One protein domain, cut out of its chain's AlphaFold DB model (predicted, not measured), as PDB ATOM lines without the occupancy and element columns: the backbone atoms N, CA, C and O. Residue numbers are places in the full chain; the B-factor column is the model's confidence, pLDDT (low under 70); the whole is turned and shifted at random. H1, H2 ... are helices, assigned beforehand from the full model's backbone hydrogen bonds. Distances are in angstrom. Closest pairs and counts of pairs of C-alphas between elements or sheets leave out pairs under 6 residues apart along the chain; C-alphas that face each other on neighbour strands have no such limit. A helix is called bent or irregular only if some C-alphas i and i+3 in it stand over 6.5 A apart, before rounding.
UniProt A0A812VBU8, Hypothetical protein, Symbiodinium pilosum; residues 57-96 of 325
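Overview. This is residues 57 to 96 of the 325 residues of the protein "Hypothetical protein" of Symbiodinium pilosum (UniProt A0A812VBU8). What does the model look like at first sight? It is a helical hairpin with unequal arms: the long helix H2 makes most of the length, and the short helix H1 lies side by side with the first part of H2, while residues 85 to 96 of H2 stick out beyond it. What is it made of, and how large is it? The printed part has 40 residues with two named helices, H1 then H2 along the chain, and no named strand; the class is all helix. It is loose, with a radius of gyration of the C-alphas of 12.5 A, and a rod in outline, spanning 40 by 14 by 7 A.

Along the chain. Where is the longest helix? H2 holds residues 71 to 96 and measures 37.7 A from C-alpha 71 at (-17.371, 15.871, 38.019) to C-alpha 96 at (17.529, 17.994, 52.112). Where is the other one? H1 holds residues 57 to 68, 16.3 A from first to last C-alpha, and begins with C-alpha 57 at (-3.400, 5.224, 44.046).

Arrangement. How does H1 stand to H2? They touch, with 14 pairs of C-alphas within 8 A, and the closest C-alphas are those of Ala 65 and Ala 73, 4.7 A apart. H2 touches H1 with residues 73 to 84 alone. Which way do they run? They run opposite ways at a shallow tilt of 11 degrees, and with the tight link of two residues between them they form a helical hairpin. What does the backbone show? In H1 and H2 every O i to N i+4 pair is within hydrogen-bond range, and neither helix is bent.

Size, cuts and confidence. How far does it reach? The two C-alphas farthest apart are those of Ser 69 and Glu 96, 40.0 A. Which residues stand free? Residues 67 to 72 do, and so do residues 85 to 96 of H2. Is anything missing or uncertain? The printed part has no cut, its mean pLDDT is 96.9, and no printed residue is under 70.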
ATOM      1  N   GLU A  57      -2.108   4.784  43.502       97.88
ATOM      2  CA  GLU A  57      -3.400   5.224  44.046       97.88
ATOM      3  C   GLU A  57      -3.982   6.411  43.268       97.88
ATOM      4  O   GLU A  57      -5.142   6.382  42.851       97.88
ATOM      5  N   VAL A  58      -3.174   7.449  43.011       98.44
ATOM      6  CA  VAL A  58      -3.608   8.620  42.235       98.44
ATOM      7  C   VAL A  58      -3.967   8.197  40.809       98.44
ATOM      8  O   VAL A  58      -5.017   8.591  40.298       98.44
ATOM      9  N   LYS A  59      -3.161   7.334  40.176       98.31
ATOM     10  CA  LYS A  59      -3.470   6.784  38.843       98.31
ATOM     11  C   LYS A  59      -4.777   5.989  38.836       98.31
ATOM     12  O   LYS A  59      -5.558   6.142  37.896       98.31
ATOM     13  N   ALA A  60      -5.035   5.178  39.863       98.06
ATOM     14  CA  ALA A  60      -6.275   4.419  39.995       98.06
ATOM     15  C   ALA A  60      -7.496   5.344  40.123       98.06
ATOM     16  O   ALA A  60      -8.507   5.107  39.462       98.06
ATOM     17  N   LEU A  61      -7.388   6.444  40.878       98.19
ATOM     18  CA  LEU A  61      -8.449   7.452  40.979       98.19
ATOM     19  C   LEU A  61      -8.713   8.155  39.643       98.19
ATOM     20  O   LEU A  61      -9.871   8.338  39.274       98.19
ATOM     21  N   PHE A  62      -7.674   8.496  38.876       98.38
ATOM     22  CA  PHE A  62      -7.854   9.044  37.526       98.38
ATOM     23  C   PHE A  62      -8.474   8.031  36.559       98.38
ATOM     24  O   PHE A  62      -9.326   8.396  35.746       98.38
ATOM     25  N   ALA A  63      -8.096   6.753  36.651       98.19
ATOM     26  CA  ALA A  63      -8.711   5.689  35.863       98.19
ATOM     27  C   ALA A  63     -10.200   5.514  36.216       98.19
ATOM     28  O   ALA A  63     -11.038   5.455  35.313       98.19
ATOM     29  N   ALA A  64     -10.542   5.516  37.508       98.12
ATOM     30  CA  ALA A  64     -11.918   5.449  37.994       98.12
ATOM     31  C   ALA A  64     -12.736   6.685  37.587       98.12
ATOM     32  O   ALA A  64     -13.862   6.549  37.113       98.12
ATOM     33  N   ALA A  65     -12.166   7.891  37.681       98.25
ATOM     34  CA  ALA A  65     -12.811   9.124  37.230       98.25
ATOM     35  C   ALA A  65     -13.087   9.114  35.720       98.25
ATOM     36  O   ALA A  65     -14.158   9.541  35.283       98.25
ATOM     37  N   LYS A  66     -12.162   8.560  34.927       98.31
ATOM     38  CA  LYS A  66     -12.342   8.371  33.483       98.31
ATOM     39  C   LYS A  66     -13.468   7.384  33.166       98.31
ATOM     40  O   LYS A  66     -14.223   7.625  32.231       98.31
ATOM     41  N   GLN A  67     -13.600   6.302  33.936       98.06
ATOM     42  CA  GLN A  67     -14.700   5.343  33.780       98.06
ATOM     43  C   GLN A  67     -16.051   5.937  34.213       98.06
ATOM     44  O   GLN A  67     -17.033   5.802  33.492       98.06
ATOM     45  N   ALA A  68     -16.100   6.628  35.355       97.81
ATOM     46  CA  ALA A  68     -17.332   7.193  35.908       97.81
ATOM     47  C   ALA A  68     -17.832   8.431  35.146       97.81
ATOM     48  O   ALA A  68     -19.033   8.683  35.110       97.81
ATOM     49  N   SER A  69     -16.928   9.221  34.554       96.38
ATOM     50  CA  SER A  69     -17.243  10.453  33.810       96.38
ATOM     51  C   SER A  69     -18.075  11.482  34.597       96.38
ATOM     52  O   SER A  69     -18.804  12.281  34.014       96.38
ATOM     53  N   THR A  70     -17.957  11.501  35.929       98.06
ATOM     54  CA  THR A  70     -18.650  12.462  36.803       98.06
ATOM     55  C   THR A  70     -17.692  13.528  37.332       98.06
ATOM     56  O   THR A  70     -16.528  13.250  37.625       98.06
ATOM     57  N   ALA A  71     -18.181  14.758  37.512       97.56
ATOM     58  CA  ALA A  71     -17.371  15.871  38.019       97.56
ATOM     59  C   ALA A  71     -16.782  15.595  39.417       97.56
ATOM     60  O   ALA A  71     -15.634  15.947  39.693       97.56
ATOM     61  N   ASN A  72     -17.537  14.910  40.281       97.88
ATOM     62  CA  ASN A  72     -17.099  14.587  41.640       97.88
ATOM     63  C   ASN A  72     -15.897  13.630  41.655       97.88
ATOM     64  O   ASN A  72     -14.968  13.844  42.430       97.88
ATOM     65  N   ALA A  73     -15.870  12.626  40.771       97.62
ATOM     66  CA  ALA A  73     -14.749  11.689  40.687       97.62
ATOM     67  C   ALA A  73     -13.457  12.382  40.212       97.62
ATOM     68  O   ALA A  73     -12.379  12.128  40.748       97.62
ATOM     69  N   TRP A  74     -13.562  13.322  39.265       97.62
ATOM     70  CA  TRP A  74     -12.423  14.148  38.845       97.62
ATOM     71  C   TRP A  74     -11.916  15.050  39.969       97.62
ATOM     72  O   TRP A  74     -10.706  15.136  40.182       97.62
ATOM     73  N   LYS A  75     -12.824  15.683  40.724       98.19
ATOM     74  CA  LYS A  75     -12.457  16.504  41.885       98.19
ATOM     75  C   LYS A  75     -11.666  15.686  42.910       98.19
ATOM     76  O   LYS A  75     -10.597  16.120  43.332       98.19
ATOM     77  N   GLN A  76     -12.135  14.479  43.224       98.19
ATOM     78  CA  GLN A  76     -11.456  13.565  44.142       98.19
ATOM     79  C   GLN A  76     -10.056  13.166  43.644       98.19
ATOM     80  O   GLN A  76      -9.098  13.197  44.417       98.19
ATOM     81  N   ALA A  77      -9.904  12.843  42.354       98.44
ATOM     82  CA  ALA A  77      -8.604  12.500  41.771       98.44
ATOM     83  C   ALA A  77      -7.607  13.676  41.826       98.44
ATOM     84  O   ALA A  77      -6.434  13.491  42.163       98.44
ATOM     85  N   HIS A  78      -8.064  14.902  41.552       98.19
ATOM     86  CA  HIS A  78      -7.229  16.101  41.644       98.19
ATOM     87  C   HIS A  78      -6.842  16.457  43.085       98.19
ATOM     88  O   HIS A  78      -5.686  16.811  43.324       98.19
ATOM     89  N   GLU A  79      -7.764  16.340  44.043       98.12
ATOM     90  CA  GLU A  79      -7.465  16.540  45.467       98.12
ATOM     91  C   GLU A  79      -6.432  15.523  45.967       98.12
ATOM     92  O   GLU A  79      -5.446  15.910  46.600       98.12
ATOM     93  N   ALA A  80      -6.589  14.245  45.605       98.19
ATOM     94  CA  ALA A  80      -5.619  13.202  45.930       98.19
ATOM     95  C   ALA A  80      -4.237  13.500  45.330       98.19
ATOM     96  O   ALA A  80      -3.229  13.411  46.030       98.19
ATOM     97  N   ARG A  81      -4.180  13.941  44.066       98.31
ATOM     98  CA  ARG A  81      -2.926  14.348  43.415       98.31
ATOM     99  C   ARG A  81      -2.261  15.528  44.117       98.31
ATOM    100  O   ARG A  81      -1.048  15.514  44.305       98.31
ATOM    101  N   LYS A  82      -3.035  16.544  44.512       98.25
ATOM    102  CA  LYS A  82      -2.518  17.708  45.244       98.25
ATOM    103  C   LYS A  82      -1.936  17.283  46.593       98.25
ATOM    104  O   LYS A  82      -0.832  17.700  46.925       98.25
ATOM    105  N   LYS A  83      -2.638  16.418  47.331       98.06
ATOM    106  CA  LYS A  83      -2.171  15.882  48.617       98.06
ATOM    107  C   LYS A  83      -0.886  15.063  48.466       98.06
ATOM    108  O   LYS A  83       0.055  15.276  49.221       98.06
ATOM    109  N   ALA A  84      -0.831  14.170  47.481       97.56
ATOM    110  CA  ALA A  84       0.347  13.349  47.216       97.56
ATOM    111  C   ALA A  84       1.555  14.188  46.766       97.56
ATOM    112  O   ALA A  84       2.674  13.930  47.201       97.56
ATOM    113  N   ARG A  85       1.333  15.238  45.964       97.56
ATOM    114  CA  ARG A  85       2.388  16.186  45.590       97.56
ATOM    115  C   ARG A  85       2.931  16.953  46.797       97.56
ATOM    116  O   ARG A  85       4.141  17.034  46.936       97.56
ATOM    117  N   LEU A  86       2.060  17.466  47.668       96.75
ATOM    118  CA  LEU A  86       2.483  18.156  48.895       96.75
ATOM    119  C   LEU A  86       3.286  17.231  49.822       96.75
ATOM    120  O   LEU A  86       4.301  17.645  50.364       96.75
ATOM    121  N   ALA A  87       2.864  15.972  49.968       96.88
ATOM    122  CA  ALA A  87       3.605  14.985  50.753       96.88
ATOM    123  C   ALA A  87       4.992  14.689  50.156       96.88
ATOM    124  O   ALA A  87       5.963  14.568  50.893       96.88
ATOM    125  N   TRP A  88       5.093  14.610  48.826       96.75
ATOM    126  CA  TRP A  88       6.372  14.453  48.131       96.75
ATOM    127  C   TRP A  88       7.284  15.680  48.296       96.75
ATOM    128  O   TRP A  88       8.477  15.516  48.529       96.75
ATOM    129  N   GLU A  89       6.733  16.896  48.216       95.50
ATOM    130  CA  GLU A  89       7.485  18.137  48.456       95.50
ATOM    131  C   GLU A  89       8.017  18.192  49.900       95.50
ATOM    132  O   GLU A  89       9.183  18.522  50.095       95.50
ATOM    133  N   HIS A  90       7.214  17.789  50.891       94.81
ATOM    134  CA  HIS A  90       7.646  17.723  52.291       94.81
ATOM    135  C   HIS A  90       8.749  16.681  52.515       94.81
ATOM    136  O   HIS A  90       9.772  17.001  53.105       94.81
ATOM    137  N   ALA A  91       8.583  15.464  51.987       95.06
ATOM    138  CA  ALA A  91       9.598  14.417  52.104       95.06
ATOM    139  C   ALA A  91      10.933  14.832  51.465       95.06
ATOM    140  O   ALA A  91      11.993  14.511  51.988       95.06
ATOM    141  N   LYS A  92      10.883  15.582  50.357       94.25
ATOM    142  CA  LYS A  92      12.081  16.120  49.711       94.25
ATOM    143  C   LYS A  92      12.787  17.171  50.579       94.25
ATOM    144  O   LYS A  92      14.010  17.169  50.634       94.25
ATOM    145  N   LEU A  93      12.031  18.053  51.238       91.38
ATOM    146  CA  LEU A  93      12.594  19.033  52.174       91.38
ATOM    147  C   LEU A  93      13.211  18.348  53.395       91.38
ATOM    148  O   LEU A  93      14.290  18.742  53.818       91.38
ATOM    149  N   ASP A  94      12.564  17.306  53.923       91.75
ATOM    150  CA  ASP A  94      13.124  16.512  55.015       91.75
ATOM    151  C   ASP A  94      14.443  15.850  54.574       91.75
ATOM    152  O   ASP A  94      15.450  15.982  55.261       91.75
ATOM    153  N   GLU A  95      14.486  15.209  53.399       90.19
ATOM    154  CA  GLU A  95      15.732  14.645  52.852       90.19
ATOM    155  C   GLU A  95      16.842  15.699  52.718       90.19
ATOM    156  O   GLU A  95      17.981  15.406  53.049       90.19
ATOM    157  N   GLU A  96      16.536  16.921  52.277       88.88
ATOM    158  CA  GLU A  96      17.529  17.994  52.112       88.88
ATOM    159  C   GLU A  96      18.030  18.552  53.453       88.88
ATOM    160  O   GLU A  96      19.227  18.785  53.612       88.88
TER     161      GLU A  96